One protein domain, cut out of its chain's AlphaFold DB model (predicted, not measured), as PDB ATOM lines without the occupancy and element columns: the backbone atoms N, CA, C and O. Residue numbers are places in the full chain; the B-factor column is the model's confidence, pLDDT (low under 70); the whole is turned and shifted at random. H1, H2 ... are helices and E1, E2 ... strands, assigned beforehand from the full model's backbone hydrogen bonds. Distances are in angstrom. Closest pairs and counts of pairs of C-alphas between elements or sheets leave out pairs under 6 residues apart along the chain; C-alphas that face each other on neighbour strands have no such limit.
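This is residues 15 to 101 of the 114 residues of an uncharacterized protein of Micromonospora zamorensis (UniProt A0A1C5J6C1). Two long strands, E3 and E4, run side by side and bend sharply together into an open V; E2 widens one arm of the V beside E3, and the short E1 lies on the far side of E2. At the end of the other arm, residues 52 to 85 form a wide loop with two short helices, H1 and H2, and the space between the arms is largely empty. The printed part has 87 residues with four named strands and two named helices, in the order E1, E2, E3, H1, H2, E4. The sheet has the order E1, E2, E3, E4, all antiparallel, and the class is mixed, helices and strands. The whole is loose, with a radius of gyration of the C-alphas of 16.1 A, and flat, with spans of 42 by 37 by 19 A.

E1, residues 15 to 18, is an edge strand and forms a hairpin with E2, residues 24 to 31; N 15 and O 27 are within hydrogen-bond range at 3.1 A. E2 forms a hairpin with E3, residues 38 to 51, where N 28 and O 42 are 2.8 A apart. E1, E2 and E3 make a meander, each strand the antiparallel neighbour of the one before. E4, residues 86 to 100, is the other edge strand and is antiparallel to E3 at 166 degrees between directions, with N 41 and O 97 at 2.8 A and N 88 and O 49 at 2.8 A. E3 bends by 79 degrees at residue 47 and E4 by 88 degrees at residue 92. The sheet is twisted, its C-alphas lying up to 11.3 A off the best plane. H1, residues 59 to 62, is only just on the sheet, with 5 pairs of C-alphas within 10 A, and only grazes it with residues 61 to 62. H2, residues 67 to 74, is not on the sheet and is apart from H1. Every O i to N i+4 pair is within hydrogen-bond range in H2; H1 is too short for such a pair.

E1 begins at C-alpha 15, (240.078, 172.293, 143.377), and is 9.8 A long from first to last C-alpha. E2 spans 23.3 A and E3 34.9 A, the latter ending at C-alpha 51, (224.729, 174.003, 154.583). H1 has 4 residues, and H2 measures 10.4 A. E4 spans 33.7 A and ends at C-alpha 100, (260.968, 178.063, 145.233).

The two C-alphas farthest apart, those of Arg 35 and Pro 56, are 45.4 A apart. The printed part has no cut. The link from H2 to E4, with 11 residues, is long. The mean pLDDT of the printed part is 71.8; residues 15 to 40 and 99 to 101 are under 70.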
ATOM      1  N   ARG A  15     240.491 173.405 144.254       47.56
ATOM      2  CA  ARG A  15     240.078 172.293 143.377       47.56
ATOM      3  C   ARG A  15     239.717 171.073 144.221       47.56
ATOM      4  O   ARG A  15     240.528 170.637 145.041       47.56
ATOM      5  N   ARG A  16     238.517 170.521 144.005       47.66
ATOM      6  CA  ARG A  16     238.143 169.190 144.503       47.66
ATOM      7  C   ARG A  16     238.799 168.147 143.601       47.66
ATOM      8  O   ARG A  16     238.501 168.112 142.410       47.66
ATOM      9  N   ASP A  17     239.644 167.303 144.177       51.38
ATOM     10  CA  ASP A  17     240.214 166.140 143.496       51.38
ATOM     11  C   ASP A  17     239.705 164.859 144.168       51.38
ATOM     12  O   ASP A  17     239.653 164.768 145.397       51.38
ATOM     13  N   THR A  18     239.334 163.865 143.363       49.22
ATOM     14  CA  THR A  18     238.886 162.548 143.836       49.22
ATOM     15  C   THR A  18     240.049 161.561 143.707       49.22
ATOM     16  O   THR A  18     240.545 161.355 142.599       49.22
ATOM     17  N   GLN A  19     240.515 160.965 144.812       49.09
ATOM     18  CA  GLN A  19     241.522 159.893 144.794       49.09
ATOM     19  C   GLN A  19     240.853 158.523 144.990       49.09
ATOM     20  O   GLN A  19     239.712 158.427 145.438       49.09
ATOM     21  N   THR A  20     241.580 157.453 144.668       44.72
ATOM     22  CA  THR A  20     241.166 156.044 144.765       44.72
ATOM     23  C   THR A  20     240.687 155.611 146.166       44.72
ATOM     24  O   THR A  20     240.049 154.572 146.275       44.72
ATOM     25  N   ASP A  21     240.958 156.383 147.230       49.44
ATOM     26  CA  ASP A  21     240.571 156.070 148.620       49.44
ATOM     27  C   ASP A  21     239.173 156.584 149.035       49.44
ATOM     28  O   ASP A  21     238.751 156.389 150.177       49.44
ATOM     29  N   GLY A  22     238.447 157.240 148.121       57.00
ATOM     30  CA  GLY A  22     237.074 157.704 148.332       57.00
ATOM     31  C   GLY A  22     236.920 158.918 149.256       57.00
ATOM     32  O   GLY A  22     235.790 159.362 149.467       57.00
ATOM     33  N   ARG A  23     238.006 159.491 149.796       57.09
ATOM     34  CA  ARG A  23     237.928 160.686 150.645       57.09
ATOM     35  C   ARG A  23     238.060 161.960 149.809       57.09
ATOM     36  O   ARG A  23     238.942 162.054 148.954       57.09
ATOM     37  N   PRO A  24     237.204 162.970 150.039       62.62
ATOM     38  CA  PRO A  24     237.312 164.224 149.317       62.62
ATOM     39  C   PRO A  24     238.573 164.991 149.747       62.62
ATOM     40  O   PRO A  24     238.902 165.097 150.932       62.62
ATOM     41  N   ARG A  25     239.282 165.530 148.753       49.28
ATOM     42  CA  ARG A  25     240.480 166.355 148.921       49.28
ATOM     43  C   ARG A  25     240.249 167.728 148.313       49.28
ATOM     44  O   ARG A  25     239.704 167.839 147.213       49.28
ATOM     45  N   TRP A  26     240.758 168.750 148.991       64.44
ATOM     46  CA  TRP A  26     240.783 170.123 148.506       64.44
ATOM     47  C   TRP A  26     242.210 170.634 148.452       64.44
ATOM     48  O   TRP A  26     242.964 170.512 149.413       64.44
ATOM     49  N   THR A  27     242.591 171.220 147.328       52.53
ATOM     50  CA  THR A  27     243.889 171.881 147.178       52.53
ATOM     51  C   THR A  27     243.652 173.364 147.008       52.53
ATOM     52  O   THR A  27     242.886 173.712 146.124       52.53
ATOM     53  N   MET A  28     244.319 174.201 147.805       56.47
ATOM     54  CA  MET A  28     244.401 175.652 147.653       56.47
ATOM     55  C   MET A  28     245.816 176.043 147.216       56.47
ATOM     56  O   MET A  28     246.808 175.597 147.798       56.47
ATOM     57  N   GLN A  29     245.920 176.891 146.197       51.91
ATOM     58  CA  GLN A  29     247.183 177.468 145.738       51.91
ATOM     59  C   GLN A  29     247.129 178.986 145.874       51.91
ATOM     60  O   GLN A  29     246.147 179.599 145.467       51.91
ATOM     61  N   THR A  30     248.185 179.580 146.429       49.94
ATOM     62  CA  THR A  30     248.368 181.034 146.451       49.94
ATOM     63  C   THR A  30     249.600 181.372 145.621       49.94
ATOM     64  O   THR A  30     250.721 180.986 145.976       49.94
ATOM     65  N   ASP A  31     249.411 182.068 144.508       52.09
ATOM     66  CA  ASP A  31     250.485 182.641 143.713       52.09
ATOM     67  C   ASP A  31     250.789 184.061 144.206       52.09
ATOM     68  O   ASP A  31     249.982 184.979 144.112       52.09
ATOM     69  N   VAL A  32     251.983 184.266 144.764       45.78
ATOM     70  CA  VAL A  32     252.460 185.625 145.043       45.78
ATOM     71  C   VAL A  32     253.031 186.180 143.741       45.78
ATOM     72  O   VAL A  32     254.161 185.870 143.357       45.78
ATOM     73  N   ALA A  33     252.244 186.992 143.039       42.31
ATOM     74  CA  ALA A  33     252.708 187.733 141.876       42.31
ATOM     75  C   ALA A  33     253.620 188.891 142.324       42.31
ATOM     76  O   ALA A  33     253.155 189.925 142.793       42.31
ATOM     77  N   GLY A  34     254.937 188.717 142.181       37.88
ATOM     78  CA  GLY A  34     255.905 189.808 142.331       37.88
ATOM     79  C   GLY A  34     257.241 189.375 142.922       37.88
ATOM     80  O   GLY A  34     257.349 189.221 144.129       37.88
ATOM     81  N   ARG A  35     258.263 189.231 142.060       46.22
ATOM     82  CA  ARG A  35     259.726 189.116 142.312       46.22
ATOM     83  C   ARG A  35     260.237 188.056 143.317       46.22
ATOM     84  O   ARG A  35     261.399 187.673 143.228       46.22
ATOM     85  N   ALA A  36     259.399 187.524 144.199       47.69
ATOM     86  CA  ALA A  36     259.643 186.374 145.048       47.69
ATOM     87  C   ALA A  36     259.003 185.160 144.376       47.69
ATOM     88  O   ALA A  36     257.800 184.935 144.448       47.69
ATOM     89  N   ALA A  37     259.820 184.387 143.675       52.03
ATOM     90  CA  ALA A  37     259.396 183.184 142.987       52.03
ATOM     91  C   ALA A  37     259.166 182.056 144.019       52.03
ATOM     92  O   ALA A  37     259.961 181.129 144.146       52.03
ATOM     93  N   ARG A  38     258.118 182.188 144.838       53.06
ATOM     94  CA  ARG A  38     257.748 181.266 145.916       53.06
ATOM     95  C   ARG A  38     256.270 180.927 145.764       53.06
ATOM     96  O   ARG A  38     255.409 181.743 146.072       53.06
ATOM     97  N   SER A  39     255.986 179.722 145.292       60.94
ATOM     98  CA  SER A  39     254.636 179.168 145.301       60.94
ATOM     99  C   SER A  39     254.398 178.530 146.661       60.94
ATOM    100  O   SER A  39     255.157 177.652 147.075       60.94
ATOM    101  N   ARG A  40     253.356 178.975 147.358       69.56
ATOM    102  CA  ARG A  40     252.860 178.312 148.566       69.56
ATOM    103  C   ARG A  40     251.497 177.706 148.259       69.56
ATOM    104  O   ARG A  40     250.681 178.318 147.572       69.56
ATOM    105  N   GLY A  41     251.266 176.499 148.746       73.38
ATOM    106  CA  GLY A  41     249.995 175.806 148.634       73.38
ATOM    107  C   GLY A  41     249.653 175.096 149.932       73.38
ATOM    108  O   GLY A  41     250.518 174.803 150.759       73.38
ATOM    109  N   ALA A  42     248.370 174.817 150.107       76.25
ATOM    110  CA  ALA A  42     247.867 173.985 151.182       76.25
ATOM    111  C   ALA A  42     246.903 172.958 150.596       76.25
ATOM    112  O   ALA A  42     246.072 173.275 149.747       76.25
ATOM    113  N   GLN A  43     247.017 171.716 151.039       78.50
ATOM    114  CA  GLN A  43     246.093 170.646 150.693       78.50
ATOM    115  C   GLN A  43     245.395 170.177 151.955       78.50
ATOM    116  O   GLN A  43     246.047 169.811 152.931       78.50
ATOM    117  N   LEU A  44     244.072 170.204 151.922       79.38
ATOM    118  CA  LEU A  44     243.185 169.813 152.998       79.38
ATOM    119  C   LEU A  44     242.566 168.459 152.648       79.38
ATOM    120  O   LEU A  44     242.022 168.268 151.559       79.38
ATOM    121  N   PHE A  45     242.636 167.528 153.588       80.56
ATOM    122  CA  PHE A  45     241.960 166.237 153.530       80.56
ATOM    123  C   PHE A  45     241.015 166.165 154.718       80.56
ATOM    124  O   PHE A  45     241.418 166.506 155.831       80.56
ATOM    125  N   GLY A  46     239.776 165.737 154.509       83.00
ATOM    126  CA  GLY A  46     238.790 165.736 155.582       83.00
ATOM    127  C   GLY A  46     237.384 165.458 155.092       83.00
ATOM    128  O   GLY A  46     237.189 164.823 154.058       83.00
ATOM    129  N   THR A  47     236.406 165.937 155.849       84.81
ATOM    130  CA  THR A  47     234.998 165.893 155.461       84.81
ATOM    131  C   THR A  47     234.564 167.250 154.932       84.81
ATOM    132  O   THR A  47     235.126 168.286 155.291       84.81
ATOM    133  N   ALA A  48     233.553 167.241 154.068       85.06
ATOM    134  CA  ALA A  48     232.823 168.450 153.745       85.06
ATOM    135  C   ALA A  48     231.336 168.219 153.881       85.06
ATOM    136  O   ALA A  48     230.831 167.144 153.553       85.06
ATOM    137  N   ARG A  49     230.666 169.271 154.323       84.31
ATOM    138  CA  ARG A  49     229.217 169.373 154.355       84.31
ATOM    139  C   ARG A  49     228.812 170.687 153.712       84.31
ATOM    140  O   ARG A  49     229.534 171.677 153.826       84.31
ATOM    141  N   THR A  50     227.680 170.675 153.034       85.81
ATOM    142  CA  THR A  50     227.077 171.875 152.465       85.81
ATOM    143  C   THR A  50     225.878 172.218 153.332       85.81
ATOM    144  O   THR A  50     225.053 171.343 153.582       85.81
ATOM    145  N   LEU A  51     225.847 173.447 153.836       84.38
ATOM    146  CA  LEU A  51     224.729 174.003 154.583       84.38
ATOM    147  C   LEU A  51     223.968 174.962 153.683       84.38
ATOM    148  O   LEU A  51     224.571 175.769 152.971       84.38
ATOM    149  N   GLU A  52     222.649 174.858 153.731       84.50
ATOM    150  CA  GLU A  52     221.761 175.815 153.085       84.50
ATOM    151  C   GLU A  52     221.723 177.125 153.881       84.50
ATOM    152  O   GLU A  52     222.106 177.176 155.052       84.50
ATOM    153  N   ARG A  53     221.254 178.203 153.244       77.81
ATOM    154  CA  ARG A  53     221.196 179.535 153.865       77.81
ATOM    155  C   ARG A  53     220.292 179.594 155.101       77.81
ATOM    156  O   ARG A  53     220.555 180.396 155.989       77.81
ATOM    157  N   ASP A  54     219.270 178.749 155.151       82.12
ATOM    158  CA  ASP A  54     218.286 178.722 156.237       82.12
ATOM    159  C   ASP A  54     218.667 177.746 157.368       82.12
ATOM    160  O   ASP A  54     217.897 177.553 158.310       82.12
ATOM    161  N   ASP A  55     219.837 177.100 157.290       81.06
ATOM    162  CA  ASP A  55     220.304 176.181 158.328       81.06
ATOM    163  C   ASP A  55     220.709 176.963 159.595       81.06
ATOM    164  O   ASP A  55     221.536 177.872 159.508       81.06
ATOM    165  N   PRO A  56     220.193 176.627 160.792       83.06
ATOM    166  CA  PRO A  56     220.517 177.357 162.020       83.06
ATOM    167  C   PRO A  56     222.012 177.326 162.381       83.06
ATOM    168  O   PRO A  56     222.482 178.201 163.106       83.06
ATOM    169  N   GLU A  57     222.778 176.349 161.888       81.12
ATOM    170  CA  GLU A  57     224.221 176.275 162.116       81.12
ATOM    171  C   GLU A  57     225.028 177.199 161.194       81.12
ATOM    172  O   GLU A  57     226.212 177.424 161.453       81.12
ATOM    173  N   VAL A  58     224.429 177.734 160.122       78.31
ATOM    174  CA  VAL A  58     225.157 178.495 159.097       78.31
ATOM    175  C   VAL A  58     225.672 179.836 159.614       78.31
ATOM    176  O   VAL A  58     226.739 180.277 159.182       78.31
ATOM    177  N   GLU A  59     224.978 180.469 160.569       79.69
ATOM    178  CA  GLU A  59     225.298 181.852 160.942       79.69
ATOM    179  C   GLU A  59     226.656 182.010 161.613       79.69
ATOM    180  O   GLU A  59     227.376 182.971 161.345       79.69
ATOM    181  N   ALA A  60     227.079 181.015 162.394       81.88
ATOM    182  CA  ALA A  60     228.414 181.013 162.983       81.88
ATOM    183  C   ALA A  60     229.528 180.958 161.918       81.88
ATOM    184  O   ALA A  60     230.639 181.434 162.145       81.88
ATOM    185  N   TYR A  61     229.251 180.376 160.748       80.12
ATOM    186  CA  TYR A  61     230.220 180.282 159.655       80.12
ATOM    187  C   TYR A  61     230.161 181.482 158.708       80.12
ATOM    188  O   TYR A  61     231.175 181.806 158.082       80.12
ATOM    189  N   TRP A  62     229.016 182.165 158.620       77.44
ATOM    190  CA  TRP A  62     228.867 183.366 157.799       77.44
ATOM    191  C   TRP A  62     229.740 184.527 158.273       77.44
ATOM    192  O   TRP A  62     230.286 185.238 157.431       77.44
ATOM    193  N   GLU A  63     229.963 184.670 159.583       77.06
ATOM    194  CA  GLU A  63     230.887 185.675 160.133       77.06
ATOM    195  C   GLU A  63     232.321 185.505 159.589       77.06
ATOM    196  O   GLU A  63     233.026 186.480 159.321       77.06
ATOM    197  N   ALA A  64     232.751 184.259 159.369       77.75
ATOM    198  CA  ALA A  64     234.084 183.953 158.859       77.75
ATOM    199  C   ALA A  64     234.210 184.132 157.334       77.75
ATOM    200  O   ALA A  64     235.324 184.272 156.815       77.75
ATOM    201  N   PHE A  65     233.097 184.112 156.595       81.75
ATOM    202  CA  PHE A  65     233.115 184.186 155.139       81.75
ATOM    203  C   PHE A  65     233.092 185.639 154.649       81.75
ATOM    204  O   PHE A  65     232.118 186.373 154.799       81.75
ATOM    205  N   ARG A  66     234.167 186.050 153.967       82.25
ATOM    206  CA  ARG A  66     234.329 187.405 153.413       82.25
ATOM    207  C   ARG A  66     233.617 187.587 152.069       82.25
ATOM    208  O   ARG A  66     234.261 187.830 151.047       82.25
ATOM    209  N   TRP A  67     232.292 187.478 152.057       82.50
ATOM    210  CA  TRP A  67     231.504 187.582 150.821       82.50
ATOM    211  C   TRP A  67     231.601 188.948 150.152       82.50
ATOM    212  O   TRP A  67     231.516 189.019 148.931       82.50
ATOM    213  N   GLN A  68     231.828 190.023 150.914       83.31
ATOM    214  CA  GLN A  68     231.982 191.357 150.336       83.31
ATOM    215  C   GLN A  68     233.188 191.405 149.391       83.31
ATOM    216  O   GLN A  68     233.117 192.027 148.336       83.31
ATOM    217  N   SER A  69     234.280 190.707 149.725       81.12
ATOM    218  CA  SER A  69     235.449 190.603 148.846       81.12
ATOM    219  C   SER A  69     235.120 189.850 147.553       81.12
ATOM    220  O   SER A  69     235.465 190.329 146.478       81.12
ATOM    221  N   ASP A  70     234.395 188.728 147.639       79.62
ATOM    222  CA  ASP A  70     233.945 187.983 146.452       79.62
ATOM    223  C   ASP A  70     232.993 188.819 145.577       79.62
ATOM    224  O   ASP A  70     233.131 188.842 144.355       79.62
ATOM    225  N   HIS A  71     232.070 189.572 146.180       83.00
ATOM    226  CA  HIS A  71     231.175 190.467 145.449       83.00
ATOM    227  C   HIS A  71     231.922 191.606 144.750       83.00
ATOM    228  O   HIS A  71     231.637 191.862 143.581       83.00
ATOM    229  N   VAL A  72     232.911 192.233 145.400       85.88
ATOM    230  CA  VAL A  72     233.781 193.230 144.751       85.88
ATOM    231  C   VAL A  72     234.507 192.620 143.552       85.88
ATOM    232  O   VAL A  72     234.494 193.203 142.470       85.88
ATOM    233  N   GLU A  73     235.094 191.429 143.703       80.62
ATOM    234  CA  GLU A  73     235.803 190.744 142.613       80.62
ATOM    235  C   GLU A  73     234.883 190.373 141.441       80.62
ATOM    236  O   GLU A  73     235.319 190.356 140.287       80.62
ATOM    237  N   ARG A  74     233.605 190.096 141.718       79.38
ATOM    238  CA  ARG A  74     232.594 189.733 140.713       79.38
ATOM    239  C   ARG A  74     231.755 190.912 140.212       79.38
ATOM    240  O   ARG A  74     230.880 190.692 139.375       79.38
ATOM    241  N   GLY A  75     231.983 192.127 140.713       82.56
ATOM    242  CA  GLY A  75     231.184 193.310 140.377       82.56
ATOM    243  C   GLY A  75     229.711 193.208 140.797       82.56
ATOM    244  O   GLY A  75     228.839 193.708 140.091       82.56
ATOM    245  N   ARG A  76     229.418 192.520 141.907       83.56
ATOM    246  CA  ARG A  76     228.066 192.363 142.470       83.56
ATOM    247  C   ARG A  76     227.785 193.423 143.545       83.56
ATOM    248  O   ARG A  76     228.718 193.957 144.140       83.56
ATOM    249  N   SER A  77     226.504 193.715 143.793       81.75
ATOM    250  CA  SER A  77     226.088 194.667 144.840       81.75
ATOM    251  C   SER A  77     226.535 194.205 146.228       81.75
ATOM    252  O   SER A  77     226.477 193.018 146.525       81.75
ATOM    253  N   LEU A  78     226.957 195.134 147.084       84.75
ATOM    254  CA  LEU A  78     227.352 194.859 148.471       84.75
ATOM    255  C   LEU A  78     226.207 195.031 149.472       84.75
ATOM    256  O   LEU A  78     226.417 194.807 150.661       84.75
ATOM    257  N   ASP A  79     225.025 195.431 149.005       84.69
ATOM    258  CA  ASP A  79     223.890 195.740 149.878       84.69
ATOM    259  C   ASP A  79     223.193 194.474 150.390       84.69
ATOM    260  O   ASP A  79     222.655 194.460 151.495       84.69
ATOM    261  N   GLU A  80     223.243 193.389 149.610       80.38
ATOM    262  CA  GLU A  80     222.592 192.123 149.938       80.38
ATOM    263  C   GLU A  80     223.618 190.986 150.050       80.38
ATOM    264  O   GLU A  80     224.414 190.772 149.123       80.38
ATOM    265  N   PRO A  81     223.620 190.234 151.167       77.38
ATOM    266  CA  PRO A  81     224.477 189.070 151.304       77.38
ATOM    267  C   PRO A  81     224.029 187.959 150.339       77.38
ATOM    268  O   PRO A  81     222.831 187.770 150.119       77.38
ATOM    269  N   PRO A  82     224.967 187.173 149.783       77.75
ATOM    270  CA  PRO A  82     224.624 186.080 148.885       77.75
ATOM    271  C   PRO A  82     223.803 184.994 149.597       77.75
ATOM    272  O   PRO A  82     224.117 184.576 150.713       77.75
ATOM    273  N   GLY A  83     222.762 184.505 148.916       76.50
ATOM    274  CA  GLY A  83     221.933 183.375 149.356       76.50
ATOM    275  C   GLY A  83     222.496 182.002 148.975       76.50
ATOM    276  O   GLY A  83     221.819 180.997 149.156       76.50
ATOM    277  N   ASP A  84     223.705 181.958 148.412       79.94
ATOM    278  CA  ASP A  84     224.335 180.718 147.967       79.94
ATOM    279  C   ASP A  84     224.660 179.797 149.168       79.94
ATOM    280  O   ASP A  84     225.058 180.287 150.232       79.94
ATOM    281  N   PRO A  85     224.536 178.465 149.012       81.75
ATOM    282  CA  PRO A  85     224.835 177.515 150.076       81.75
ATOM    283  C   PRO A  85     226.323 177.521 150.442       81.75
ATOM    284  O   PRO A  85     227.211 177.613 149.585       81.75
ATOM    285  N   LEU A  86     226.612 177.354 151.732       84.06
ATOM    286  CA  LEU A  86     227.968 177.389 152.264       84.06
ATOM    287  C   LEU A  86     228.540 175.973 152.369       84.06
ATOM    288  O   LEU A  86     227.980 175.101 153.028       84.06
ATOM    289  N   THR A  87     229.698 175.726 151.755       85.12
ATOM    290  CA  THR A  87     230.414 174.452 151.930       85.12
ATOM    291  C   THR A  87     231.497 174.583 152.989       85.12
ATOM    292  O   THR A  87     232.476 175.305 152.809       85.12
ATOM    293  N   ILE A  88     231.350 173.822 154.070       84.88
ATOM    294  CA  ILE A  88     232.292 173.766 155.185       84.88
ATOM    295  C   ILE A  88     233.198 172.558 154.991       84.88
ATOM    296  O   ILE A  88     232.719 171.436 154.819       84.88
ATOM    297  N   ILE A  89     234.508 172.789 155.048       84.81
ATOM    298  CA  ILE A  89     235.531 171.745 154.996       84.81
ATOM    299  C   ILE A  89     236.139 171.612 156.392       84.81
ATOM    300  O   ILE A  89     236.765 172.552 156.877       84.81
ATOM    301  N   THR A  90     235.998 170.439 157.008       84.31
ATOM    302  CA  THR A  90     236.626 170.113 158.294       84.31
ATOM    303  C   THR A  90     237.847 169.233 158.032       84.31
ATOM    304  O   THR A  90     237.698 168.029 157.787       84.31
ATOM    305  N   PRO A  91     239.069 169.801 158.024       83.69
ATOM    306  CA  PRO A  91     240.267 169.044 157.704       83.69
ATOM    307  C   PRO A  91     240.648 168.104 158.854       83.69
ATOM    308  O   PRO A  91     240.759 168.515 160.003       83.69
ATOM    309  N   SER A  92     240.925 166.844 158.529       83.31
ATOM    310  CA  SER A  92     241.605 165.887 159.408       83.31
ATOM    311  C   SER A  92     243.115 165.835 159.154       83.31
ATOM    312  O   SER A  92     243.872 165.357 159.996       83.31
ATOM    313  N   ARG A  93     243.572 166.338 157.998       80.06
ATOM    314  CA  ARG A  93     244.991 166.479 157.657       80.06
ATOM    315  C   ARG A  93     245.217 167.680 156.747       80.06
ATOM    316  O   ARG A  93     244.506 167.865 155.762       80.06
ATOM    317  N   VAL A  94     246.270 168.439 157.044       82.19
ATOM    318  CA  VAL A  94     246.735 169.563 156.227       82.19
ATOM    319  C   VAL A  94     248.156 169.283 155.752       82.19
ATOM    320  O   VAL A  94     249.026 168.934 156.548       82.19
ATOM    321  N   VAL A  95     248.394 169.413 154.450       79.88
ATOM    322  CA  VAL A  95     249.726 169.312 153.846       79.88
ATOM    323  C   VAL A  95     250.089 170.668 153.263       79.88
ATOM    324  O   VAL A  95     249.476 171.118 152.297       79.88
ATOM    325  N   TYR A  96     251.094 171.308 153.849       77.31
ATOM    326  CA  TYR A  96     251.650 172.550 153.329       77.31
ATOM    327  C   TYR A  96     252.720 172.246 152.291       77.31
ATOM    328  O   TYR A  96     253.628 171.447 152.532       77.31
ATOM    329  N   THR A  97     252.618 172.892 151.137       71.19
ATOM    330  CA  THR A  97     253.633 172.830 150.093       71.19
ATOM    331  C   THR A  97     254.243 174.201 149.892       71.19
ATOM    332  O   THR A  97     253.564 175.225 149.808       71.19
ATOM    333  N   GLU A  98     255.564 174.223 149.809       72.88
ATOM    334  CA  GLU A  98     256.314 175.414 149.473       72.88
ATOM    335  C   GLU A  98     257.340 175.060 148.409       72.88
ATOM    336  O   GLU A  98     258.161 174.159 148.585       72.88
ATOM    337  N   HIS A  99     257.301 175.793 147.302       67.38
ATOM    338  CA  HIS A  99     258.232 175.624 146.205       67.38
ATOM    339  C   HIS A  99     258.871 176.959 145.850       67.38
ATOM    340  O   HIS A  99     258.192 177.952 145.590       67.38
ATOM    341  N   TRP A 100     260.200 176.962 145.795       67.12
ATOM    342  CA  TRP A 100     260.968 178.063 145.233       67.12
ATOM    343  C   TRP A 100     261.069 177.865 143.717       67.12
ATOM    344  O   TRP A 100     261.753 176.958 143.244       67.12
ATOM    345  N   LEU A 101     260.386 178.711 142.952       59.78
ATOM    346  CA  LEU A 101     260.469 178.806 141.497       59.78
ATOM    347  C   LEU A 101     261.824 179.428 141.112       59.78
ATOM    348  O   LEU A 101     261.958 180.628 140.896       59.78
TER     349      LEU A 101